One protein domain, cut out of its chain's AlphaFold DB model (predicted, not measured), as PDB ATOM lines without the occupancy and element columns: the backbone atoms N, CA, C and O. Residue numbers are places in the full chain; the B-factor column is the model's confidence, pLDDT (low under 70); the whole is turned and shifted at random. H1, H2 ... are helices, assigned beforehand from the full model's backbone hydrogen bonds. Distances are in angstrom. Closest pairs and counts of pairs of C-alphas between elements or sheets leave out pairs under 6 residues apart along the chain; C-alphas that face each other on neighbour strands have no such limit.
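What this domain is: This is residues 4 to 82 of the 83 residues of an uncharacterized protein of Sulfurospirillum halorespirans DSM 13726 (UniProt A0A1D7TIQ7). Two long helices, H4 and H5, cross near their middles as an X, and three short helices, H1, H2 and H3, gather to one side of it. The loop from H4 back to H5 sticks out at residues 54 to 59. The printed part has 79 residues with five named helices in the order H1 H2 H3 H4 H5 and no named strand: all helix. It is compact, with a radius of gyration of the C-alphas of 12.3 A, and spans 36 by 28 by 18 A.

How they stand to each other: Begin at the hub, H4, residues 36 to 51, which touches three helices. H5, residues 64 to 79, touches it about perpendicular, at 74 degrees; look at Thr 44 and Ala 71, whose C-alphas are the closest, 4.5 A apart. H2, residues 15 to 18, touches residues 46 to 50 of H4 alone, closest at the C-alphas of Leu 18 and Leu 50, 6.2 A. H3, residues 25 to 32, only just touches H4, at its residues 39 to 42 alone, with 3 pairs of C-alphas within 8 A, the closest those of Met 31 and Leu 39, 6.0 A; the tilt is steep, 53 degrees, opposite ways. H1, residues 4 to 10, touches H3 at a steep tilt of 62 degrees, opposite ways, closest at the C-alphas of Ile 5 and Val 27, 5.9 A. H1 and H4 are apart. In H1, H3, H4 and H5 every O i to N i+4 pair is within hydrogen-bond range; H2 is too short for such a pair.

Where its parts are: Find C-alpha 36 at (224.713, 185.936, 132.749); from there H4 runs 22.1 A to C-alpha 51. H5 runs 22.7 A to C-alpha 79 at (235.282, 187.281, 140.079). H1 begins at C-alpha 4, (219.004, 192.712, 148.391), and is 9.9 A long; H2 is 5.7 A and H3 10.6 A.

The domain as a whole: The C-alphas of Thr 57 and Phe 82 are the two farthest apart, 38.1 A. The printed part has no cut. The link from H4 to H5, 12 residues, is long; pLDDT is under 70 at residues 53 to 56.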
ATOM      1  N   THR A   4     217.717 192.544 147.682       95.94
ATOM      2  CA  THR A   4     219.004 192.712 148.391       95.94
ATOM      3  C   THR A   4     219.856 193.826 147.786       95.94
ATOM      4  O   THR A   4     220.455 194.612 148.511       95.94
ATOM      5  N   ILE A   5     219.882 193.925 146.455       95.12
ATOM      6  CA  ILE A   5     220.648 194.948 145.739       95.12
ATOM      7  C   ILE A   5     219.988 196.314 145.912       95.12
ATOM      8  O   ILE A   5     220.672 197.290 146.198       95.12
ATOM      9  N   GLU A   6     218.661 196.382 145.804       93.44
ATOM     10  CA  GLU A   6     217.899 197.612 146.052       93.44
ATOM     11  C   GLU A   6     218.120 198.131 147.478       93.44
ATOM     12  O   GLU A   6     218.396 199.311 147.671       93.44
ATOM     13  N   THR A   7     218.081 197.239 148.472       96.25
ATOM     14  CA  THR A   7     218.326 197.584 149.880       96.25
ATOM     15  C   THR A   7     219.756 198.072 150.099       96.25
ATOM     16  O   THR A   7     219.969 199.047 150.817       96.25
ATOM     17  N   PHE A   8     220.744 197.423 149.480       95.38
ATOM     18  CA  PHE A   8     222.134 197.868 149.535       95.38
ATOM     19  C   PHE A   8     222.299 199.276 148.950       95.38
ATOM     20  O   PHE A   8     222.865 200.147 149.607       95.38
ATOM     21  N   LEU A   9     221.744 199.520 147.759       92.75
ATOM     22  CA  LEU A   9     221.809 200.821 147.093       92.75
ATOM     23  C   LEU A   9     221.086 201.919 147.885       92.75
ATOM     24  O   LEU A   9     221.594 203.031 147.986       92.75
ATOM     25  N   ALA A  10     219.936 201.613 148.491       93.12
ATOM     26  CA  ALA A  10     219.184 202.563 149.312       93.12
ATOM     27  C   ALA A  10     219.933 202.990 150.589       93.12
ATOM     28  O   ALA A  10     219.694 204.079 151.104       93.12
ATOM     29  N   ASN A  11     220.837 202.144 151.089       94.81
ATOM     30  CA  ASN A  11     221.636 202.399 152.289       94.81
ATOM     31  C   ASN A  11     223.077 202.834 151.969       94.81
ATOM     32  O   ASN A  11     223.934 202.824 152.856       94.81
ATOM     33  N   LEU A  12     223.369 203.197 150.715       90.81
ATOM     34  CA  LEU A  12     224.694 203.660 150.330       90.81
ATOM     35  C   LEU A  12     225.014 204.989 151.028       90.81
ATOM     36  O   LEU A  12     224.291 205.972 150.886       90.81
ATOM     37  N   THR A  13     226.128 205.031 151.758       91.69
ATOM     38  CA  THR A  13     226.595 206.246 152.455       91.69
ATOM     39  C   THR A  13     227.848 206.837 151.819       91.69
ATOM     40  O   THR A  13     228.130 208.021 151.993       91.69
ATOM     41  N   ALA A  14     228.595 206.032 151.059       90.25
ATOM     42  CA  ALA A  14     229.785 206.463 150.347       90.25
ATOM     43  C   ALA A  14     229.997 205.658 149.057       90.25
ATOM     44  O   ALA A  14     229.780 204.448 149.020       90.25
ATOM     45  N   LEU A  15     230.506 206.322 148.015       88.69
ATOM     46  CA  LEU A  15     230.709 205.724 146.690       88.69
ATOM     47  C   LEU A  15     231.607 204.491 146.679       88.69
ATOM     48  O   LEU A  15     231.313 203.530 145.977       88.69
ATOM     49  N   HIS A  16     232.681 204.486 147.471       90.69
ATOM     50  CA  HIS A  16     233.615 203.360 147.492       90.69
ATOM     51  C   HIS A  16     232.941 202.043 147.919       90.69
ATOM     52  O   HIS A  16     233.458 200.975 147.612       90.69
ATOM     53  N   GLN A  17     231.782 202.087 148.589       93.81
ATOM     54  CA  GLN A  17     231.014 200.887 148.935       93.81
ATOM     55  C   GLN A  17     230.500 200.149 147.688       93.81
ATOM     56  O   GLN A  17     230.319 198.936 147.745       93.81
ATOM     57  N   LEU A  18     230.324 200.851 146.559       94.31
ATOM     58  CA  LEU A  18     229.989 200.258 145.261       94.31
ATOM     59  C   LEU A  18     231.168 199.528 144.613       94.31
ATOM     60  O   LEU A  18     230.952 198.802 143.650       94.31
ATOM     61  N   GLU A  19     232.409 199.696 145.075       94.56
ATOM     62  CA  GLU A  19     233.539 198.981 144.479       94.56
ATOM     63  C   GLU A  19     233.376 197.462 144.675       94.56
ATOM     64  O   GLU A  19     233.037 197.027 145.781       94.56
ATOM     65  N   PRO A  20     233.713 196.618 143.679       95.00
ATOM     66  CA  PRO A  20     233.522 195.169 143.776       95.00
ATOM     67  C   PRO A  20     234.130 194.542 145.037       95.00
ATOM     68  O   PRO A  20     233.542 193.640 145.632       95.00
ATOM     69  N   ARG A  21     235.290 195.051 145.481       95.19
ATOM     70  CA  ARG A  21     235.994 194.616 146.703       95.19
ATOM     71  C   ARG A  21     235.238 194.903 148.004       95.19
ATOM     72  O   ARG A  21     235.447 194.185 148.975       95.19
ATOM     73  N   ASN A  22     234.367 195.909 148.007       95.75
ATOM     74  CA  ASN A  22     233.656 196.391 149.189       95.75
ATOM     75  C   ASN A  22     232.199 195.916 149.244       95.75
ATOM     76  O   ASN A  22     231.541 196.130 150.260       95.75
ATOM     77  N   LEU A  23     231.704 195.242 148.196       95.56
ATOM     78  CA  LEU A  23     230.344 194.709 148.192       95.56
ATOM     79  C   LEU A  23     230.106 193.770 149.393       95.56
ATOM     80  O   LEU A  23     230.927 192.878 149.653       95.56
ATOM     81  N   PRO A  24     228.979 193.916 150.103       95.88
ATOM     82  CA  PRO A  24     228.549 192.953 151.106       95.88
ATOM     83  C   PRO A  24     228.441 191.526 150.540       95.88
ATOM     84  O   PRO A  24     228.156 191.329 149.358       95.88
ATOM     85  N   ASN A  25     228.684 190.511 151.376       94.94
ATOM     86  CA  ASN A  25     228.703 189.111 150.926       94.94
ATOM     87  C   ASN A  25     227.337 188.621 150.420       94.94
ATOM     88  O   ASN A  25     227.283 187.801 149.511       94.94
ATOM     89  N   ASP A  26     226.243 189.115 150.993       95.44
ATOM     90  CA  ASP A  26     224.874 188.829 150.561       95.44
ATOM     91  C   ASP A  26     224.576 189.420 149.175       95.44
ATOM     92  O   ASP A  26     224.055 188.717 148.310       95.44
ATOM     93  N   VAL A  27     224.987 190.667 148.923       95.75
ATOM     94  CA  VAL A  27     224.924 191.296 147.592       95.75
ATOM     95  C   VAL A  27     225.741 190.487 146.588       95.75
ATOM     96  O   VAL A  27     225.248 190.140 145.516       95.75
ATOM     97  N   LEU A  28     226.972 190.131 146.957       94.75
ATOM     98  CA  LEU A  28     227.870 189.355 146.111       94.75
ATOM     99  C   LEU A  28     227.277 187.977 145.763       94.75
ATOM    100  O   LEU A  28     227.324 187.564 144.607       94.75
ATOM    101  N   HIS A  29     226.684 187.288 146.744       94.12
ATOM    102  CA  HIS A  29     226.060 185.975 146.569       94.12
ATOM    103  C   HIS A  29     224.846 186.019 145.635       94.12
ATOM    104  O   HIS A  29     224.668 185.138 144.792       94.12
ATOM    105  N   VAL A  30     224.030 187.066 145.758       95.50
ATOM    106  CA  VAL A  30     222.918 187.325 144.844       95.50
ATOM    107  C   VAL A  30     223.437 187.531 143.425       95.50
ATOM    108  O   VAL A  30     222.958 186.869 142.510       95.50
ATOM    109  N   MET A  31     224.440 188.395 143.237       94.75
ATOM    110  CA  MET A  31     224.970 188.715 141.908       94.75
ATOM    111  C   MET A  31     225.522 187.483 141.185       94.75
ATOM    112  O   MET A  31     225.205 187.273 140.021       94.75
ATOM    113  N   ILE A  32     226.290 186.618 141.852       91.88
ATOM    114  CA  ILE A  32     226.834 185.410 141.198       91.88
ATOM    115  C   ILE A  32     225.788 184.343 140.879       91.88
ATOM    116  O   ILE A  32     226.062 183.436 140.097       91.88
ATOM    117  N   SER A  33     224.621 184.428 141.514       93.69
ATOM    118  CA  SER A  33     223.519 183.488 141.317       93.69
ATOM    119  C   SER A  33     222.568 183.949 140.207       93.69
ATOM    120  O   SER A  33     221.635 183.227 139.862       93.69
ATOM    121  N   MET A  34     222.789 185.144 139.649       94.69
ATOM    122  CA  MET A  34     222.037 185.672 138.514       94.69
ATOM    123  C   MET A  34     222.374 184.936 137.219       94.69
ATOM    124  O   MET A  34     223.474 184.408 137.038       94.69
ATOM    125  N   SER A  35     221.443 184.978 136.266       95.56
ATOM    126  CA  SER A  35     221.769 184.611 134.889       95.56
ATOM    127  C   SER A  35     222.865 185.537 134.326       95.56
ATOM    128  O   SER A  35     222.982 186.686 134.762       95.56
ATOM    129  N   PRO A  36     223.663 185.097 133.332       93.38
ATOM    130  CA  PRO A  36     224.713 185.936 132.749       93.38
ATOM    131  C   PRO A  36     224.210 187.295 132.238       93.38
ATOM    132  O   PRO A  36     224.895 188.304 132.397       93.38
ATOM    133  N   GLU A  37     223.006 187.334 131.663       94.56
ATOM    134  CA  GLU A  37     222.389 188.568 131.168       94.56
ATOM    135  C   GLU A  37     222.035 189.531 132.314       94.56
ATOM    136  O   GLU A  37     222.341 190.722 132.248       94.56
ATOM    137  N   GLU A  38     221.416 189.028 133.382       94.62
ATOM    138  CA  GLU A  38     221.061 189.833 134.557       94.62
ATOM    139  C   GLU A  38     222.297 190.307 135.323       94.62
ATOM    140  O   GLU A  38     222.344 191.458 135.766       94.62
ATOM    141  N   LEU A  39     223.313 189.450 135.435       94.69
ATOM    142  CA  LEU A  39     224.596 189.802 136.029       94.69
ATOM    143  C   LEU A  39     225.257 190.932 135.243       94.69
ATOM    144  O   LEU A  39     225.675 191.919 135.843       94.69
ATOM    145  N   PHE A  40     225.307 190.832 133.910       93.75
ATOM    146  CA  PHE A  40     225.874 191.885 133.073       93.75
ATOM    147  C   PHE A  40     225.127 193.210 133.261       93.75
ATOM    148  O   PHE A  40     225.759 194.209 133.589       93.75
ATOM    149  N   LYS A  41     223.786 193.208 133.181       94.38
ATOM    150  CA  LYS A  41     222.959 194.407 133.427       94.38
ATOM    151  C   LYS A  41     223.234 195.035 134.793       94.38
ATOM    152  O   LYS A  41     223.361 196.252 134.902       94.38
ATOM    153  N   THR A  42     223.347 194.211 135.831       94.81
ATOM    154  CA  THR A  42     223.615 194.680 137.195       94.81
ATOM    155  C   THR A  42     225.026 195.262 137.311       94.81
ATOM    156  O   THR A  42     225.191 196.350 137.857       94.81
ATOM    157  N   CYS A  43     226.043 194.595 136.756       94.62
ATOM    158  CA  CYS A  43     227.412 195.115 136.700       94.62
ATOM    159  C   CYS A  43     227.478 196.450 135.956       94.62
ATOM    160  O   CYS A  43     228.126 197.371 136.437       94.62
ATOM    161  N   THR A  44     226.766 196.586 134.834       93.06
ATOM    162  CA  THR A  44     226.650 197.849 134.100       93.06
ATOM    163  C   THR A  44     226.074 198.957 134.977       93.06
ATOM    164  O   THR A  44     226.669 200.026 135.075       93.06
ATOM    165  N   GLN A  45     224.960 198.702 135.669       91.25
ATOM    166  CA  GLN A  45     224.340 199.686 136.565       91.25
ATOM    167  C   GLN A  45     225.290 200.114 137.691       91.25
ATOM    168  O   GLN A  45     225.453 201.307 137.936       91.25
ATOM    169  N   MET A  46     225.958 199.159 138.343       92.62
ATOM    170  CA  MET A  46     226.917 199.445 139.415       92.62
ATOM    171  C   MET A  46     228.133 200.226 138.913       92.62
ATOM    172  O   MET A  46     228.583 201.162 139.569       92.62
ATOM    173  N   ALA A  47     228.655 199.855 137.745       91.75
ATOM    174  CA  ALA A  47     229.817 200.492 137.150       91.75
ATOM    175  C   ALA A  47     229.517 201.932 136.717       91.75
ATOM    176  O   ALA A  47     230.332 202.820 136.967       91.75
ATOM    177  N   VAL A  48     228.334 202.181 136.146       89.38
ATOM    178  CA  VAL A  48     227.864 203.537 135.837       89.38
ATOM    179  C   VAL A  48     227.734 204.353 137.120       89.38
ATOM    180  O   VAL A  48     228.349 205.405 137.204       89.38
ATOM    181  N   LEU A  49     227.042 203.848 138.150       88.69
ATOM    182  CA  LEU A  49     226.884 204.566 139.423       88.69
ATOM    183  C   LEU A  49     228.223 204.894 140.105       88.69
ATOM    184  O   LEU A  49     228.355 205.951 140.718       88.69
ATOM    185  N   LEU A  50     229.213 204.002 140.005       88.44
ATOM    186  CA  LEU A  50     230.547 204.204 140.576       88.44
ATOM    187  C   LEU A  50     231.350 205.290 139.840       88.44
ATOM    188  O   LEU A  50     232.092 206.028 140.484       88.44
ATOM    189  N   ASN A  51     231.228 205.372 138.513       83.75
ATOM    190  CA  ASN A  51     232.066 206.240 137.675       83.75
ATOM    191  C   ASN A  51     231.365 207.527 137.225       83.75
ATOM    192  O   ASN A  51     232.017 208.455 136.754       83.75
ATOM    193  N   ASN A  52     230.045 207.597 137.363       74.69
ATOM    194  CA  ASN A  52     229.230 208.736 136.987       74.69
ATOM    195  C   ASN A  52     227.954 208.709 137.842       74.69
ATOM    196  O   ASN A  52     227.004 208.006 137.508       74.69
ATOM    197  N   ILE A  53     227.931 209.430 138.975       68.38
ATOM    198  CA  ILE A  53     226.669 209.654 139.692       68.38
ATOM    199  C   ILE A  53     225.896 210.716 138.907       68.38
ATOM    200  O   ILE A  53     226.256 211.894 139.010       68.38
ATOM    201  N   PRO A  54     224.818 210.371 138.180       66.31
ATOM    202  CA  PRO A  54     223.953 211.393 137.631       66.31
ATOM    203  C   PRO A  54     223.361 212.206 138.782       66.31
ATOM    204  O   PRO A  54     222.783 211.667 139.728       66.31
ATOM    205  N   SER A  55     223.505 213.520 138.695       67.19
ATOM    206  CA  SER A  55     222.872 214.460 139.613       67.19
ATOM    207  C   SER A  55     221.772 215.224 138.883       67.19
ATOM    208  O   SER A  55     221.623 215.127 137.665       67.19
ATOM    209  N   GLN A  56     220.996 216.031 139.609       68.44
ATOM    210  CA  GLN A  56     220.005 216.907 138.971       68.44
ATOM    211  C   GLN A  56     220.640 217.897 137.980       68.44
ATOM    212  O   GLN A  56     219.940 218.445 137.132       68.44
ATOM    213  N   THR A  57     221.949 218.135 138.090       71.06
ATOM    214  CA  THR A  57     222.693 219.115 137.293       71.06
ATOM    215  C   THR A  57     223.655 218.491 136.288       71.06
ATOM    216  O   THR A  57     224.140 219.208 135.418       71.06
ATOM    217  N   GLU A  58     223.936 217.190 136.380       71.25
ATOM    218  CA  GLU A  58     224.940 216.523 135.547       71.25
ATOM    219  C   GLU A  58     224.437 215.137 135.109       71.25
ATOM    220  O   GLU A  58     224.249 214.265 135.963       71.25
ATOM    221  N   PRO A  59     224.147 214.937 133.808       77.44
ATOM    222  CA  PRO A  59     223.713 213.650 133.278       77.44
ATOM    223  C   PRO A  59     224.895 212.687 133.089       77.44
ATOM    224  O   PRO A  59     226.059 213.076 133.167       77.44
ATOM    225  N   ILE A  60     224.583 211.432 132.758       77.06
ATOM    226  CA  ILE A  60     225.592 210.446 132.354       77.06
ATOM    227  C   ILE A  60     226.275 210.924 131.070       77.06
ATOM    228  O   ILE A  60     225.610 211.162 130.065       77.06
ATOM    229  N   THR A  61     227.602 211.051 131.110       83.12
ATOM    230  CA  THR A  61     228.434 211.488 129.973       83.12
ATOM    231  C   THR A  61     229.239 210.351 129.342       83.12
ATOM    232  O   THR A  61     230.024 210.609 128.435       83.12
ATOM    233  N   LEU A  62     229.078 209.119 129.838       85.19
ATOM    234  CA  LEU A  62     229.795 207.935 129.359       85.19
ATOM    235  C   LEU A  62     229.236 207.465 128.010       85.19
ATOM    236  O   LEU A  62     228.015 207.417 127.840       85.19
ATOM    237  N   THR A  63     230.111 207.076 127.082       90.19
ATOM    238  CA  THR A  63     229.702 206.411 125.832       90.19
ATOM    239  C   THR A  63     229.338 204.947 126.071       90.19
ATOM    240  O   THR A  63     229.709 204.352 127.086       90.19
ATOM    241  N   ASP A  64     228.645 204.326 125.115       89.81
ATOM    242  CA  ASP A  64     228.288 202.906 125.193       89.81
ATOM    243  C   ASP A  64     229.532 202.008 125.333       89.81
ATOM    244  O   ASP A  64     229.540 201.071 126.135       89.81
ATOM    245  N   GLU A  65     230.619 202.313 124.619       93.25
ATOM    246  CA  GLU A  65     231.881 201.570 124.711       93.25
ATOM    247  C   GLU A  65     232.542 201.707 126.090       93.25
ATOM    248  O   GLU A  65     233.067 200.726 126.631       93.25
ATOM    249  N   GLU A  66     232.500 202.904 126.681       91.94
ATOM    250  CA  GLU A  66     233.003 203.144 128.037       91.94
ATOM    251  C   GLU A  66     232.178 202.364 129.063       91.94
ATOM    252  O   GLU A  66     232.735 201.689 129.928       91.94
ATOM    253  N   ILE A  67     230.849 202.378 128.927       91.38
ATOM    254  CA  ILE A  67     229.929 201.647 129.801       91.38
ATOM    255  C   ILE A  67     230.206 200.139 129.755       91.38
ATOM    256  O   ILE A  67     230.286 199.494 130.805       91.38
ATOM    257  N   VAL A  68     230.377 199.567 128.559       93.75
ATOM    258  CA  VAL A  68     230.695 198.139 128.396       93.75
ATOM    259  C   VAL A  68     232.039 197.808 129.042       93.75
ATOM    260  O   VAL A  68     232.128 196.849 129.811       93.75
ATOM    261  N   THR A  69     233.064 198.627 128.795       94.94
ATOM    262  CA  THR A  69     234.404 198.433 129.373       94.94
ATOM    263  C   THR A  69     234.353 198.439 130.902       94.94
ATOM    264  O   THR A  69     234.851 197.516 131.550       94.94
ATOM    265  N   LEU A  70     233.678 199.428 131.492       94.56
ATOM    266  CA  LEU A  70     233.521 199.546 132.940       94.56
ATOM    267  C   LEU A  70     232.735 198.365 133.530       94.56
ATOM    268  O   LEU A  70     233.095 197.851 134.592       94.56
ATOM    269  N   ALA A  71     231.694 197.890 132.843       94.62
ATOM    270  CA  ALA A  71     230.922 196.725 133.271       94.62
ATOM    271  C   ALA A  71     231.778 195.445 133.298       94.62
ATOM    272  O   ALA A  71     231.699 194.660 134.250       94.62
ATOM    273  N   GLU A  72     232.632 195.241 132.290       95.50
ATOM    274  CA  GLU A  72     233.563 194.112 132.257       95.50
ATOM    275  C   GLU A  72     234.608 194.179 133.375       95.50
ATOM    276  O   GLU A  72     234.924 193.161 133.998       95.50
ATOM    277  N   GLU A  73     235.172 195.359 133.632       95.44
ATOM    278  CA  GLU A  73     236.122 195.567 134.727       95.44
ATOM    279  C   GLU A  73     235.479 195.307 136.087       95.44
ATOM    280  O   GLU A  73     236.069 194.629 136.939       95.44
ATOM    281  N   TYR A  74     234.238 195.761 136.262       95.81
ATOM    282  CA  TYR A  74     233.451 195.511 137.460       95.81
ATOM    283  C   TYR A  74     233.235 194.009 137.681       95.81
ATOM    284  O   TYR A  74     233.526 193.487 138.762       95.81
ATOM    285  N   LEU A  75     232.821 193.284 136.634       94.81
ATOM    286  CA  LEU A  75     232.654 191.830 136.673       94.81
ATOM    287  C   LEU A  75     233.971 191.115 137.011       94.81
ATOM    288  O   LEU A  75     233.993 190.233 137.870       94.81
ATOM    289  N   LYS A  76     235.093 191.513 136.398       94.94
ATOM    290  CA  LYS A  76     236.426 190.978 136.740       94.94
ATOM    291  C   LYS A  76     236.754 191.217 138.218       94.94
ATOM    292  O   LYS A  76     237.336 190.342 138.859       94.94
ATOM    293  N   GLY A  77     236.375 192.371 138.769       94.81
ATOM    294  CA  GLY A  77     236.510 192.695 140.189       94.81
ATOM    295  C   GLY A  77     235.707 191.767 141.102       94.81
ATOM    296  O   GLY A  77     236.247 191.290 142.099       94.81
ATOM    297  N   ILE A  78     234.459 191.453 140.739       93.31
ATOM    298  CA  ILE A  78     233.621 190.471 141.449       93.31
ATOM    299  C   ILE A  78     234.292 189.097 141.429       93.31
ATOM    300  O   ILE A  78     234.493 188.494 142.480       93.31
ATOM    301  N   LEU A  79     234.697 188.616 140.249       91.31
ATOM    302  CA  LEU A  79     235.282 187.281 140.079       91.31
ATOM    303  C   LEU A  79     236.582 187.090 140.876       91.31
ATOM    304  O   LEU A  79     236.853 185.985 141.343       91.31
ATOM    305  N   LYS A  80     237.370 188.153 141.076       92.69
ATOM    306  CA  LYS A  80     238.576 188.122 141.924       92.69
ATOM    307  C   LYS A  80     238.288 187.829 143.397       92.69
ATOM    308  O   LYS A  80     239.206 187.434 144.095       92.69
ATOM    309  N   ARG A  81     237.057 188.022 143.880       90.62
ATOM    310  CA  ARG A  81     236.675 187.701 145.267       90.62
ATOM    311  C   ARG A  81     236.279 186.242 145.477       90.62
ATOM    312  O   ARG A  81     236.088 185.834 146.616       90.62
ATOM    313  N   PHE A  82     236.132 185.488 144.390       79.50
ATOM    314  CA  PHE A  82     235.775 184.067 144.399       79.50
ATOM    315  C   PHE A  82     236.945 183.142 144.064       79.50
ATOM    316  O   PHE A  82     236.795 181.924 144.141       79.50
TER     317      PHE A  82